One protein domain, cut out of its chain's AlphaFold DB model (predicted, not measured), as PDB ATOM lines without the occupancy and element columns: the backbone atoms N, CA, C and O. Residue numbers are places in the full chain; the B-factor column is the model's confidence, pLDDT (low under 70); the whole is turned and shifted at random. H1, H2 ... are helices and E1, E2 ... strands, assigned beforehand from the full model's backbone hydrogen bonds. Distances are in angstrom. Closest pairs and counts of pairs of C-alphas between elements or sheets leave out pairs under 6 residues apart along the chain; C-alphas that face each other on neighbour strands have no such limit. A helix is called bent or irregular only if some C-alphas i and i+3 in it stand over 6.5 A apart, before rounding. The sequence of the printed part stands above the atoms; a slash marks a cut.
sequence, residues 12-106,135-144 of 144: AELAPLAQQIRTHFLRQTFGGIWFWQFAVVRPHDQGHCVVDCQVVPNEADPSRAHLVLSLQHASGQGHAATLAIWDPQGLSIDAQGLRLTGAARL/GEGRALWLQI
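This is residues 12 to 106 and 135 to 144 of the 144 residues of an uncharacterized protein of Vitreoscilla filiformis (UniProt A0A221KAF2). A sheet of five strands and a smaller, twisted sheet of three lie partly face to face, and helix H1 fills the space between them along one side, near E6 of the larger sheet and E3 of the smaller. The helix runs along the strands of both sheets. The printed part has 105 residues with one named helix and eight named strands, in the order H1 E1 E2 E3 E4 E5 E6 E7 E8. Both sheets, E2 E1 E8 E7 E6 and E3 E4 E5, are antiparallel, and the class is mixed, helices and strands. The whole is compact, with a radius of gyration of the C-alphas of 13.2 A and spans of 39 by 32 by 23 A.

The larger sheet runs E2, residues 38 to 41, E1, 32 to 35, E8, 140 to 143, E7, 97 to 102, and E6, 89 to 94. E1 and E2 form a hairpin with N 38 and O 35 at 2.8 A. Between the neighbours E1 and E8, N 34 and O 141 are 2.9 A apart, and between the neighbours E8 and E7, N 142 and O 98 are 2.9 A apart. The hairpin E6 and E7 has N 92 and O 99 at 2.9 A; these four pairs are within hydrogen-bond range. E3, residues 48 to 57, E4, 65 to 73, and E5, 81 to 86, form a meander, each strand the antiparallel neighbour of the one before. Within hydrogen-bond range are N 54 and O 68, 2.8 A, and N 69 and O 83, 2.8 A. This sheet is only just strongly twisted, with C-alphas up to 4.5 A off its best plane, and E3 bends by 63 degrees at residue 51. H1, residues 12 to 25, is on one face of it, two layers, at a height over the sheet of 8.7 A; the closest C-alphas of H1 and E3 are those of Ala 18 and Cys 53, 6.0 A. H1 is also on the larger sheet, at a height of 10.4 A; its closest C-alphas with E6 are Leu 17 and Leu 91, 7.8 A. In H1, 8 of 10 O i to N i+4 pairs are within hydrogen-bond range. E4 is apart from E8.

H1 begins at C-alpha 12 (222.340, 195.024, 175.045) and is 20.4 A long; it is only just irregular, with C-alphas 13 and 16 6.8 A apart. E3 measures 24.8 A, E4 25.8 A and E5 16.6 A; E6 measures 15.9 A and E7 15.8 A. E1, E2 and E8 have four residues each, and E8 ends at C-alpha 143 (209.035, 193.836, 198.567).

The two C-alphas farthest apart are those of His 44 and Ser 63, 38.9 A. Residues 107 to 134 are not printed, and C-alphas 106 and 135 are 15.6 A apart. Of the links printed whole, none is long. Mean pLDDT of the printed part is 89.9; residues 78 and 135 to 137 are under 70.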
ATOM      1  N   ALA A  12     221.413 193.943 174.723       92.06
ATOM      2  CA  ALA A  12     222.340 195.024 175.045       92.06
ATOM      3  C   ALA A  12     221.671 196.124 175.883       92.06
ATOM      4  O   ALA A  12     222.279 196.626 176.825       92.06
ATOM      5  N   GLU A  13     220.412 196.456 175.592       92.31
ATOM      6  CA  GLU A  13     219.646 197.460 176.344       92.31
ATOM      7  C   GLU A  13     219.253 196.966 177.744       92.31
ATOM      8  O   GLU A  13     219.210 197.754 178.687       92.31
ATOM      9  N   LEU A  14     219.018 195.660 177.909       94.50
ATOM     10  CA  LEU A  14     218.710 195.064 179.214       94.50
ATOM     11  C   LEU A  14     219.945 194.768 180.071       94.50
ATOM     12  O   LEU A  14     219.815 194.609 181.286       94.50
ATOM     13  N   ALA A  15     221.143 194.695 179.485       94.62
ATOM     14  CA  ALA A  15     222.359 194.342 180.215       94.62
ATOM     15  C   ALA A  15     222.683 195.288 181.395       94.62
ATOM     16  O   ALA A  15     222.977 194.770 182.480       94.62
ATOM     17  N   PRO A  16     222.581 196.630 181.266       93.81
ATOM     18  CA  PRO A  16     222.777 197.547 182.389       93.81
ATOM     19  C   PRO A  16     221.754 197.334 183.505       93.81
ATOM     20  O   PRO A  16     222.113 197.323 184.681       93.81
ATOM     21  N   LEU A  17     220.491 197.102 183.140       93.00
ATOM     22  CA  LEU A  17     219.411 196.849 184.089       93.00
ATOM     23  C   LEU A  17     219.653 195.550 184.873       93.00
ATOM     24  O   LEU A  17     219.599 195.542 186.101       93.00
ATOM     25  N   ALA A  18     220.003 194.464 184.179       94.88
ATOM     26  CA  ALA A  18     220.368 193.204 184.822       94.88
ATOM     27  C   ALA A  18     221.574 193.377 185.760       94.88
ATOM     28  O   ALA A  18     221.602 192.816 186.854       94.88
ATOM     29  N   GLN A  19     222.557 194.191 185.361       94.44
ATOM     30  CA  GLN A  19     223.717 194.488 186.195       94.44
ATOM     31  C   GLN A  19     223.343 195.260 187.463       94.44
ATOM     32  O   GLN A  19     223.830 194.907 188.533       94.44
ATOM     33  N   GLN A  20     222.459 196.256 187.378       92.69
ATOM     34  CA  GLN A  20     221.966 196.982 188.553       92.69
ATOM     35  C   GLN A  20     221.266 196.042 189.538       92.69
ATOM     36  O   GLN A  20     221.567 196.067 190.731       92.69
ATOM     37  N   ILE A  21     220.395 195.155 189.048       92.31
ATOM     38  CA  ILE A  21     219.730 194.150 189.892       92.31
ATOM     39  C   ILE A  21     220.769 193.251 190.569       92.31
ATOM     40  O   ILE A  21     220.692 193.032 191.778       92.31
ATOM     41  N   ARG A  22     221.777 192.777 189.823       93.62
ATOM     42  CA  ARG A  22     222.846 191.946 190.395       93.62
ATOM     43  C   ARG A  22     223.632 192.678 191.483       93.62
ATOM     44  O   ARG A  22     223.891 192.109 192.536       93.62
ATOM     45  N   THR A  23     223.999 193.933 191.246       91.06
ATOM     46  CA  THR A  23     224.794 194.725 192.190       91.06
ATOM     47  C   THR A  23     224.034 195.041 193.480       91.06
ATOM     48  O   THR A  23     224.649 195.046 194.542       91.06
ATOM     49  N   HIS A  24     222.723 195.289 193.408       86.69
ATOM     50  CA  HIS A  24     221.953 195.780 194.556       86.69
ATOM     51  C   HIS A  24     221.126 194.717 195.288       86.69
ATOM     52  O   HIS A  24     220.839 194.907 196.463       86.69
ATOM     53  N   PHE A  25     220.734 193.622 194.627       85.50
ATOM     54  CA  PHE A  25     219.729 192.698 195.168       85.50
ATOM     55  C   PHE A  25     220.140 191.234 195.242       85.50
ATOM     56  O   PHE A  25     219.361 190.418 195.744       85.50
ATOM     57  N   LEU A  26     221.344 190.870 194.791       84.81
ATOM     58  CA  LEU A  26     221.822 189.510 195.025       84.81
ATOM     59  C   LEU A  26     221.818 189.212 196.524       84.81
ATOM     60  O   LEU A  26     222.411 189.937 197.320       84.81
ATOM     61  N   ARG A  27     221.160 188.108 196.888       81.06
ATOM     62  CA  ARG A  27     221.002 187.607 198.263       81.06
ATOM     63  C   ARG A  27     220.167 188.489 199.195       81.06
ATOM     64  O   ARG A  27     220.038 188.143 200.368       81.06
ATOM     65  N   GLN A  28     219.551 189.562 198.697       86.62
ATOM     66  CA  GLN A  28     218.525 190.283 199.446       86.62
ATOM     67  C   GLN A  28     217.279 189.397 199.549       86.62
ATOM     68  O   GLN A  28     216.815 188.868 198.538       86.62
ATOM     69  N   THR A  29     216.743 189.234 200.758       90.06
ATOM     70  CA  THR A  29     215.467 188.542 200.968       90.06
ATOM     71  C   THR A  29     214.301 189.487 200.697       90.06
ATOM     72  O   THR A  29     214.294 190.617 201.175       90.06
ATOM     73  N   PHE A  30     213.317 188.992 199.957       90.25
ATOM     74  CA  PHE A  30     212.034 189.624 199.690       90.25
ATOM     75  C   PHE A  30     210.926 188.800 200.337       90.25
ATOM     76  O   PHE A  30     210.895 187.577 200.171       90.25
ATOM     77  N   GLY A  31     210.018 189.459 201.053       89.75
ATOM     78  CA  GLY A  31     208.824 188.846 201.626       89.75
ATOM     79  C   GLY A  31     207.603 188.864 200.705       89.75
ATOM     80  O   GLY A  31     206.626 188.190 201.007       89.75
ATOM     81  N   GLY A  32     207.619 189.629 199.607       93.19
ATOM     82  CA  GLY A  32     206.467 189.736 198.707       93.19
ATOM     83  C   GLY A  32     206.834 189.923 197.239       93.19
ATOM     84  O   GLY A  32     207.788 190.624 196.905       93.19
ATOM     85  N   ILE A  33     206.035 189.321 196.354       94.25
ATOM     86  CA  ILE A  33     206.129 189.475 194.897       94.25
ATOM     87  C   ILE A  33     204.763 189.906 194.389       94.25
ATOM     88  O   ILE A  33     203.786 189.165 194.505       94.25
ATOM     89  N   TRP A  34     204.704 191.094 193.801       94.75
ATOM     90  CA  TRP A  34     203.462 191.693 193.332       94.75
ATOM     91  C   TRP A  34     203.507 191.938 191.832       94.75
ATOM     92  O   TRP A  34     204.449 192.559 191.338       94.75
ATOM     93  N   PHE A  35     202.472 191.486 191.126       95.00
ATOM     94  CA  PHE A  35     202.207 191.834 189.731       95.00
ATOM     95  C   PHE A  35     201.066 192.840 189.708       95.00
ATOM     96  O   PHE A  35     199.933 192.505 190.053       95.00
ATOM     97  N   TRP A  36     201.354 194.081 189.330       93.06
ATOM     98  CA  TRP A  36     200.433 195.195 189.522       93.06
ATOM     99  C   TRP A  36     199.949 195.272 190.974       93.06
ATOM    100  O   TRP A  36     200.742 195.505 191.890       93.06
ATOM    101  N   GLN A  37     198.654 195.063 191.198       89.75
ATOM    102  CA  GLN A  37     198.044 195.057 192.527       89.75
ATOM    103  C   GLN A  37     197.845 193.639 193.084       89.75
ATOM    104  O   GLN A  37     197.333 193.473 194.188       89.75
ATOM    105  N   PHE A  38     198.246 192.606 192.342       91.38
ATOM    106  CA  PHE A  38     198.049 191.215 192.723       91.38
ATOM    107  C   PHE A  38     199.282 190.649 193.434       91.38
ATOM    108  O   PHE A  38     200.363 190.565 192.845       91.38
ATOM    109  N   ALA A  39     199.118 190.210 194.685       92.69
ATOM    110  CA  ALA A  39     200.159 189.492 195.420       92.69
ATOM    111  C   ALA A  39     200.294 188.059 194.893       92.69
ATOM    112  O   ALA A  39     199.456 187.202 195.175       92.69
ATOM    113  N   VAL A  40     201.363 187.801 194.143       92.00
ATOM    114  CA  VAL A  40     201.742 186.457 193.691       92.00
ATOM    115  C   VAL A  40     202.388 185.675 194.831       92.00
ATOM    116  O   VAL A  40     202.091 184.501 195.026       92.00
ATOM    117  N   VAL A  41     203.230 186.354 195.609       91.38
ATOM    118  CA  VAL A  41     203.706 185.898 196.918       91.38
ATOM    119  C   VAL A  41     203.312 186.974 197.913       91.38
ATOM    120  O   VAL A  41     203.680 188.139 197.734       91.38
ATOM    121  N   ARG A  42     202.514 186.614 198.918       89.12
ATOM    122  CA  ARG A  42     202.061 187.573 199.926       89.12
ATOM    123  C   ARG A  42     203.171 187.831 200.944       89.12
ATOM    124  O   ARG A  42     203.903 186.896 201.269       89.12
ATOM    125  N   PRO A  43     203.238 189.055 201.496       87.19
ATOM    126  CA  PRO A  43     204.090 189.351 202.637       87.19
ATOM    127  C   PRO A  43     203.924 188.308 203.740       87.19
ATOM    128  O   PRO A  43     202.797 187.954 204.084       87.19
ATOM    129  N   HIS A  44     205.043 187.864 204.310       80.25
ATOM    130  CA  HIS A  44     205.119 186.918 205.431       80.25
ATOM    131  C   HIS A  44     204.739 185.458 205.133       80.25
ATOM    132  O   HIS A  44     204.976 184.617 205.999       80.25
ATOM    133  N   ASP A  45     204.235 185.125 203.938       82.00
ATOM    134  CA  ASP A  45     203.974 183.725 203.570       82.00
ATOM    135  C   ASP A  45     205.291 182.983 203.289       82.00
ATOM    136  O   ASP A  45     205.520 181.887 203.803       82.00
ATOM    137  N   GLN A  46     206.156 183.571 202.452       82.88
ATOM    138  CA  GLN A  46     207.428 182.985 202.015       82.88
ATOM    139  C   GLN A  46     208.479 184.073 201.787       82.88
ATOM    140  O   GLN A  46     208.165 185.168 201.324       82.88
ATOM    141  N   GLY A  47     209.737 183.754 202.089       87.94
ATOM    142  CA  GLY A  47     210.881 184.607 201.772       87.94
ATOM    143  C   GLY A  47     211.621 184.079 200.550       87.94
ATOM    144  O   GLY A  47     211.893 182.881 200.475       87.94
ATOM    145  N   HIS A  48     212.000 184.953 199.620       89.44
ATOM    146  CA  HIS A  48     212.814 184.592 198.457       89.44
ATOM    147  C   HIS A  48     214.036 185.493 198.330       89.44
ATOM    148  O   HIS A  48     213.949 186.688 198.570       89.44
ATOM    149  N   CYS A  49     215.160 184.941 197.891       91.31
ATOM    150  CA  CYS A  49     216.368 185.687 197.573       91.31
ATOM    151  C   CYS A  49     216.638 185.616 196.075       91.31
ATOM    152  O   CYS A  49     216.619 184.525 195.502       91.31
ATOM    153  N   VAL A  50     216.952 186.750 195.444       91.50
ATOM    154  CA  VAL A  50     217.499 186.733 194.080       91.50
ATOM    155  C   VAL A  50     218.908 186.155 194.153       91.50
ATOM    156  O   VAL A  50     219.778 186.700 194.833       91.50
ATOM    157  N   VAL A  51     219.130 185.035 193.473       91.94
ATOM    158  CA  VAL A  51     220.433 184.356 193.416       91.94
ATOM    159  C   VAL A  51     221.127 184.537 192.074       91.94
ATOM    160  O   VAL A  51     222.344 184.400 192.002       91.94
ATOM    161  N   ASP A  52     220.371 184.888 191.033       93.50
ATOM    162  CA  ASP A  52     220.906 185.242 189.724       93.50
ATOM    163  C   ASP A  52     219.933 186.161 188.970       93.50
ATOM    164  O   ASP A  52     218.726 186.155 189.223       93.50
ATOM    165  N   CYS A  53     220.457 186.945 188.031       95.06
ATOM    166  CA  CYS A  53     219.669 187.733 187.091       95.06
ATOM    167  C   CYS A  53     220.338 187.697 185.716       95.06
ATOM    168  O   CYS A  53     221.469 188.159 185.552       95.06
ATOM    169  N   GLN A  54     219.616 187.175 184.729       95.75
ATOM    170  CA  GLN A  54     220.085 186.948 183.370       95.75
ATOM    171  C   GLN A  54     219.258 187.741 182.363       95.75
ATOM    172  O   GLN A  54     218.074 188.011 182.568       95.75
ATOM    173  N   VAL A  55     219.898 188.083 181.249       96.88
ATOM    174  CA  VAL A  55     219.229 188.590 180.054       96.88
ATOM    175  C   VAL A  55     219.105 187.423 179.087       96.88
ATOM    176  O   VAL A  55     220.117 186.854 178.685       96.88
ATOM    177  N   VAL A  56     217.879 187.062 178.729       95.75
ATOM    178  CA  VAL A  56     217.593 185.908 177.875       95.75
ATOM    179  C   VAL A  56     217.032 186.402 176.540       95.75
ATOM    180  O   VAL A  56     215.953 187.009 176.527       95.75
ATOM    181  N   PRO A  57     217.737 186.176 175.414       92.94
ATOM    182  CA  PRO A  57     217.205 186.450 174.085       92.94
ATOM    183  C   PRO A  57     215.916 185.666 173.834       92.94
ATOM    184  O   PRO A  57     215.756 184.539 174.298       92.94
ATOM    185  N   ASN A  58     214.983 186.254 173.099       86.94
ATOM    186  CA  ASN A  58     213.801 185.541 172.649       86.94
ATOM    187  C   ASN A  58     214.188 184.619 171.479       86.94
ATOM    188  O   ASN A  58     214.745 185.079 170.488       86.94
ATOM    189  N   GLU A  59     213.888 183.325 171.580       85.50
ATOM    190  CA  GLU A  59     214.239 182.347 170.538       85.50
ATOM    191  C   GLU A  59     213.554 182.630 169.196       85.50
ATOM    192  O   GLU A  59     214.155 182.442 168.140       85.50
ATOM    193  N   ALA A  60     212.307 183.105 169.230       86.00
ATOM    194  CA  ALA A  60     211.544 183.434 168.029       86.00
ATOM    195  C   ALA A  60     211.962 184.779 167.414       86.00
ATOM    196  O   ALA A  60     211.738 185.006 166.227       86.00
ATOM    197  N   ASP A  61     212.558 185.670 168.211       85.75
ATOM    198  CA  ASP A  61     213.082 186.956 167.755       85.75
ATOM    199  C   ASP A  61     214.326 187.354 168.570       85.75
ATOM    200  O   ASP A  61     214.201 188.054 169.580       85.75
ATOM    201  N   PRO A  62     215.535 186.951 168.135       86.12
ATOM    202  CA  PRO A  62     216.777 187.223 168.862       86.12
ATOM    203  C   PRO A  62     217.113 188.711 169.023       86.12
ATOM    204  O   PRO A  62     217.999 189.052 169.807       86.12
ATOM    205  N   SER A  63     216.428 189.604 168.295       87.00
ATOM    206  CA  SER A  63     216.563 191.051 168.493       87.00
ATOM    207  C   SER A  63     215.924 191.527 169.800       87.00
ATOM    208  O   SER A  63     216.257 192.605 170.291       87.00
ATOM    209  N   ARG A  64     215.051 190.707 170.393       90.75
ATOM    210  CA  ARG A  64     214.367 190.972 171.657       90.75
ATOM    211  C   ARG A  64     214.974 190.134 172.762       90.75
ATOM    212  O   ARG A  64     215.370 188.989 172.554       90.75
ATOM    213  N   ALA A  65     214.968 190.671 173.968       94.81
ATOM    214  CA  ALA A  65     215.337 189.926 175.156       94.81
ATOM    215  C   ALA A  65     214.371 190.212 176.303       94.81
ATOM    216  O   ALA A  65     213.563 191.137 176.266       94.81
ATOM    217  N   HIS A  66     214.450 189.385 177.335       95.62
ATOM    218  CA  HIS A  66     213.722 189.574 178.579       95.62
ATOM    219  C   HIS A  66     214.643 189.287 179.761       95.62
ATOM    220  O   HIS A  66     215.688 188.650 179.610       95.62
ATOM    221  N   LEU A  67     214.276 189.782 180.940       96.69
ATOM    222  CA  LEU A  67     215.009 189.479 182.161       96.69
ATOM    223  C   LEU A  67     214.472 188.205 182.793       96.69
ATOM    224  O   LEU A  67     213.263 187.971 182.825       96.69
ATOM    225  N   VAL A  68     215.383 187.421 183.347       96.94
ATOM    226  CA  VAL A  68     215.092 186.228 184.131       96.94
ATOM    227  C   VAL A  68     215.801 186.358 185.469       96.94
ATOM    228  O   VAL A  68     217.024 186.450 185.518       96.94
ATOM    229  N   LEU A  69     215.036 186.395 186.556       95.50
ATOM    230  CA  LEU A  69     215.550 186.380 187.918       95.50
ATOM    231  C   LEU A  69     215.355 184.979 188.487       95.50
ATOM    232  O   LEU A  69     214.228 184.478 188.547       95.50
ATOM    233  N   SER A  70     216.450 184.375 188.934       94.00
ATOM    234  CA  SER A  70     216.424 183.127 189.686       94.00
ATOM    235  C   SER A  70     216.235 183.459 191.159       94.00
ATOM    236  O   SER A  70     217.025 184.199 191.749       94.00
ATOM    237  N   LEU A  71     215.176 182.919 191.749       92.25
ATOM    238  CA  LEU A  71     214.750 183.163 193.117       92.25
ATOM    239  C   LEU A  71     214.860 181.866 193.915       92.25
ATOM    240  O   LEU A  71     214.201 180.881 193.598       92.25
ATOM    241  N   GLN A  72     215.663 181.855 194.971       91.50
ATOM    242  CA  GLN A  72     215.723 180.735 195.910       91.50
ATOM    243  C   GLN A  72     214.877 181.054 197.138       91.50
ATOM    244  O   GLN A  72     214.849 182.199 197.580       91.50
ATOM    245  N   HIS A  73     214.196 180.067 197.716       89.56
ATOM    246  CA  HIS A  73     213.547 180.265 199.012       89.56
ATOM    247  C   HIS A  73     214.592 180.611 200.090       89.56
ATOM    248  O   HIS A  73     215.680 180.035 200.118       89.56
ATOM    249  N   ALA A  74     214.268 181.532 200.997       87.00
ATOM    250  CA  ALA A  74     215.203 182.095 201.972       87.00
ATOM    251  C   ALA A  74     215.762 181.056 202.962       87.00
ATOM    252  O   ALA A  74     216.862 181.226 203.477       87.00
ATOM    253  N   SER A  75     215.050 179.945 203.191       85.31
ATOM    254  CA  SER A  75     215.562 178.821 203.995       85.31
ATOM    255  C   SER A  75     216.645 177.990 203.291       85.31
ATOM    256  O   SER A  75     217.176 177.050 203.879       85.31
ATOM    257  N   GLY A  76     216.934 178.271 202.016       78.75
ATOM    258  CA  GLY A  76     217.839 177.487 201.176       78.75
ATOM    259  C   GLY A  76     217.251 176.161 200.678       78.75
ATOM    260  O   GLY A  76     217.897 175.474 199.890       78.75
ATOM    261  N   GLN A  77     216.035 175.804 201.101       73.00
ATOM    262  CA  GLN A  77     215.352 174.569 200.714       73.00
ATOM    263  C   GLN A  77     214.495 174.771 199.454       73.00
ATOM    264  O   GLN A  77     213.846 175.803 199.301       73.00
ATOM    265  N   GLY A  78     214.435 173.757 198.587       68.75
ATOM    266  CA  GLY A  78     213.586 173.747 197.390       68.75
ATOM    267  C   GLY A  78     214.290 174.162 196.092       68.75
ATOM    268  O   GLY A  78     215.453 174.561 196.085       68.75
ATOM    269  N   HIS A  79     213.575 174.024 194.971       73.50
ATOM    270  CA  HIS A  79     214.057 174.446 193.653       73.50
ATOM    271  C   HIS A  79     214.024 175.971 193.517       73.50
ATOM    272  O   HIS A  79     213.117 176.628 194.032       73.50
ATOM    273  N   ALA A  80     214.989 176.524 192.777       81.81
ATOM    274  CA  ALA A  80     214.945 177.924 192.384       81.81
ATOM    275  C   ALA A  80     213.719 178.172 191.492       81.81
ATOM    276  O   ALA A  80     213.515 177.486 190.488       81.81
ATOM    277  N   ALA A  81     212.896 179.140 191.877       89.75
ATOM    278  CA  ALA A  81     211.797 179.637 191.074       89.75
ATOM    279  C   ALA A  81     212.309 180.709 190.108       89.75
ATOM    280  O   ALA A  81     213.247 181.443 190.409       89.75
ATOM    281  N   THR A  82     211.655 180.830 188.959       94.31
ATOM    282  CA  THR A  82     212.036 181.803 187.936       94.31
ATOM    283  C   THR A  82     210.988 182.897 187.824       94.31
ATOM    284  O   THR A  82     209.818 182.605 187.567       94.31
ATOM    285  N   LEU A  83     211.418 184.153 187.963       96.44
ATOM    286  CA  LEU A  83     210.645 185.338 187.603       96.44
ATOM    287  C   LEU A  83     211.134 185.868 186.252       96.44
ATOM    288  O   LEU A  83     212.253 186.361 186.144       96.44
ATOM    289  N   ALA A  84     210.291 185.777 185.229       97.19
ATOM    290  CA  ALA A  84     210.566 186.311 183.900       97.19
ATOM    291  C   ALA A  84     209.823 187.637 183.681       97.19
ATOM    292  O   ALA A  84     208.649 187.765 184.038       97.19
ATOM    293  N   ILE A  85     210.517 188.613 183.096       97.25
ATOM    294  CA  ILE A  85     210.058 189.995 182.929       97.25
ATOM    295  C   ILE A  85     210.329 190.443 181.495       97.25
ATOM    296  O   ILE A  85     211.484 190.640 181.108       97.25
ATOM    297  N   TRP A  86     209.266 190.645 180.723       95.69
ATOM    298  CA  TRP A  86     209.346 191.154 179.354       95.69
ATOM    299  C   TRP A  86     209.123 192.662 179.326       95.69
ATOM    300  O   TRP A  86     208.217 193.172 179.987       95.69
ATOM    301  N   ASP A  87     209.933 193.347 178.524       93.38
ATOM    302  CA  ASP A  87     209.914 194.797 178.316       93.38
ATOM    303  C   ASP A  87     209.848 195.611 179.626       93.38
ATOM    304  O   ASP A  87     208.913 196.394 179.817       93.38
ATOM    305  N   PRO A  88     210.797 195.412 180.564       94.25
ATOM    306  CA  PRO A  88     210.810 196.134 181.834       94.25
ATOM    307  C   PRO A  88     210.980 197.645 181.627       94.25
ATOM    308  O   PRO A  88     211.802 198.086 180.825       94.25
ATOM    309  N   GLN A  89     210.247 198.445 182.403       92.06
ATOM    310  CA  GLN A  89     210.303 199.907 182.363       92.06
ATOM    311  C   GLN A  89     210.374 200.503 183.768       92.06
ATOM    312  O   GLN A  89     209.772 199.981 184.708       92.06
ATOM    313  N   GLY A  90     211.088 201.626 183.884       91.12
ATOM    314  CA  GLY A  90     211.128 202.447 185.095       91.12
ATOM    315  C   GLY A  90     211.593 201.683 186.330       91.12
ATOM    316  O   GLY A  90     210.882 201.654 187.331       91.12
ATOM    317  N   LEU A  91     212.768 201.044 186.250       91.94
ATOM    318  CA  LEU A  91     213.388 200.438 187.425       91.94
ATOM    319  C   LEU A  91     213.617 201.496 188.503       91.94
ATOM    320  O   LEU A  91     214.272 202.509 188.270       91.94
ATOM    321  N   SER A  92     213.129 201.197 189.700       92.06
ATOM    322  CA  SER A  92     213.455 201.903 190.927       92.06
ATOM    323  C   SER A  92     213.904 200.899 191.982       92.06
ATOM    324  O   SER A  92     213.344 199.807 192.105       92.06
ATOM    325  N   ILE A  93     214.953 201.269 192.710       89.69
ATOM    326  CA  ILE A  93     215.578 200.470 193.757       89.69
ATOM    327  C   ILE A  93     215.682 201.357 194.993       89.69
ATOM    328  O   ILE A  93     216.319 202.408 194.940       89.69
ATOM    329  N   ASP A  94     215.068 200.934 196.094       90.12
ATOM    330  CA  ASP A  94     215.145 201.621 197.380       90.12
ATOM    331  C   ASP A  94     215.152 200.620 198.551       90.12
ATOM    332  O   ASP A  94     215.194 199.402 198.366       90.12
ATOM    333  N   ALA A  95     215.127 201.136 199.783       87.81
ATOM    334  CA  ALA A  95     215.130 200.319 200.997       87.81
ATOM    335  C   ALA A  95     213.883 199.421 201.157       87.81
ATOM    336  O   ALA A  95     213.901 198.505 201.973       87.81
ATOM    337  N   GLN A  96     212.805 199.672 200.407       90.12
ATOM    338  CA  GLN A  96     211.572 198.878 200.403       90.12
ATOM    339  C   GLN A  96     211.578 197.795 199.311       90.12
ATOM    340  O   GLN A  96     210.639 196.994 199.234       90.12
ATOM    341  N   GLY A  97     212.602 197.773 198.455       91.75
ATOM    342  CA  GLY A  97     212.841 196.729 197.469       91.75
ATOM    343  C   GLY A  97     212.928 197.240 196.032       91.75
ATOM    344  O   GLY A  97     213.375 198.356 195.767       91.75
ATOM    345  N   LEU A  98     212.547 196.382 195.086       93.12
ATOM    346  CA  LEU A  98     212.666 196.631 193.648       93.12
ATOM    347  C   LEU A  98     211.299 196.900 193.038       93.12
ATOM    348  O   LEU A  98     210.363 196.131 193.259       93.12
ATOM    349  N   ARG A  99     211.188 197.937 192.205       94.19
ATOM    350  CA  ARG A  99     209.959 198.273 191.477       94.19
ATOM    351  C   ARG A  99     210.221 198.472 189.992       94.19
ATOM    352  O   ARG A  99     211.238 199.044 189.617       94.19
ATOM    353  N   LEU A 100     209.274 198.040 189.165       94.38
ATOM    354  CA  LEU A 100     209.173 198.424 187.756       94.38
ATOM    355  C   LEU A 100     207.846 199.137 187.554       94.38
ATOM    356  O   LEU A 100     206.809 198.610 187.960       94.38
ATOM    357  N   THR A 101     207.851 200.293 186.898       93.19
ATOM    358  CA  THR A 101     206.611 201.007 186.559       93.19
ATOM    359  C   THR A 101     205.818 200.287 185.472       93.19
ATOM    360  O   THR A 101     204.592 200.355 185.474       93.19
ATOM    361  N   GLY A 102     206.500 199.560 184.580       92.31
ATOM    362  CA  GLY A 102     205.893 198.873 183.443       92.31
ATOM    363  C   GLY A 102     206.586 197.557 183.089       92.31
ATOM    364  O   GLY A 102     207.776 197.376 183.347       92.31
ATOM    365  N   ALA A 103     205.816 196.644 182.502       94.19
ATOM    366  CA  ALA A 103     206.282 195.421 181.858       94.19
ATOM    367  C   ALA A 103     205.230 194.980 180.828       94.19
ATOM    368  O   ALA A 103     204.030 195.122 181.074       94.19
ATOM    369  N   ALA A 104     205.657 194.416 179.698       93.56
ATOM    370  CA  ALA A 104     204.734 193.822 178.728       93.56
ATOM    371  C   ALA A 104     204.186 192.475 179.206       93.56
ATOM    372  O   ALA A 104     203.096 192.064 178.811       93.56
ATOM    373  N   ARG A 105     204.943 191.773 180.053       95.31
ATOM    374  CA  ARG A 105     204.532 190.509 180.660       95.31
ATOM    375  C   ARG A 105     205.389 190.213 181.882       95.31
ATOM    376  O   ARG A 105     206.580 190.521 181.900       95.31
ATOM    377  N   LEU A 106     204.788 189.569 182.872       97.44
ATOM    378  CA  LEU A 106     205.450 189.015 184.046       97.44
ATOM    379  C   LEU A 106     205.040 187.558 184.201       97.44
ATOM    380  O   LEU A 106     203.870 187.229 184.013       97.44
ATOM    381  N   GLY A 135     195.957 199.877 188.147       61.88
ATOM    382  CA  GLY A 135     196.372 200.601 189.347       61.88
ATOM    383  C   GLY A 135     197.450 201.627 189.061       61.88
ATOM    384  O   GLY A 135     198.219 201.475 188.111       61.88
ATOM    385  N   GLU A 136     197.565 202.618 189.939       61.12
ATOM    386  CA  GLU A 136     198.743 203.472 189.975       61.12
ATOM    387  C   GLU A 136     199.990 202.636 190.328       61.12
ATOM    388  O   GLU A 136     200.112 202.063 191.409       61.12
ATOM    389  N   GLY A 137     200.949 202.589 189.400       64.75
ATOM    390  CA  GLY A 137     202.340 202.846 189.778       64.75
ATOM    391  C   GLY A 137     203.345 201.697 189.855       64.75
ATOM    392  O   GLY A 137     204.499 201.985 190.163       64.75
ATOM    393  N   ARG A 138     203.017 200.433 189.564       82.44
ATOM    394  CA  ARG A 138     204.054 199.382 189.442       82.44
ATOM    395  C   ARG A 138     203.558 198.149 188.711       82.44
ATOM    396  O   ARG A 138     202.622 197.529 189.179       82.44
ATOM    397  N   ALA A 139     204.201 197.742 187.622       92.56
ATOM    398  CA  ALA A 139     203.976 196.420 187.046       92.56
ATOM    399  C   ALA A 139     204.546 195.320 187.954       92.56
ATOM    400  O   ALA A 139     203.899 194.300 188.153       92.56
ATOM    401  N   LEU A 140     205.720 195.548 188.550       95.44
ATOM    402  CA  LEU A 140     206.371 194.612 189.470       95.44
ATOM    403  C   LEU A 140     206.766 195.325 190.762       95.44
ATOM    404  O   LEU A 140     207.322 196.422 190.713       95.44
ATOM    405  N   TRP A 141     206.566 194.662 191.900       95.12
ATOM    406  CA  TRP A 141     207.215 195.020 193.161       95.12
ATOM    407  C   TRP A 141     207.733 193.773 193.873       95.12
ATOM    408  O   TRP A 141     206.954 192.894 194.244       95.12
ATOM    409  N   LEU A 142     209.053 193.709 194.051       94.38
ATOM    410  CA  LEU A 142     209.705 192.780 194.968       94.38
ATOM    411  C   LEU A 142     209.889 193.522 196.286       94.38
ATOM    412  O   LEU A 142     210.706 194.439 196.373       94.38
ATOM    413  N   GLN A 143     209.074 193.176 197.272       93.69
ATOM    414  CA  GLN A 143     209.035 193.836 198.567       93.69
ATOM    415  C   GLN A 143     210.006 193.145 199.523       93.69
ATOM    416  O   GLN A 143     209.897 191.932 199.702       93.69
ATOM    417  N   ILE A 144     210.924 193.913 200.120       90.25
ATOM    418  CA  ILE A 144     211.758 193.452 201.245       90.25
ATOM    419  C   ILE A 144     210.874 193.270 202.479       90.25
ATOM    420  O   ILE A 144     210.102 194.208 202.788       90.25
TER     421      ILE A 144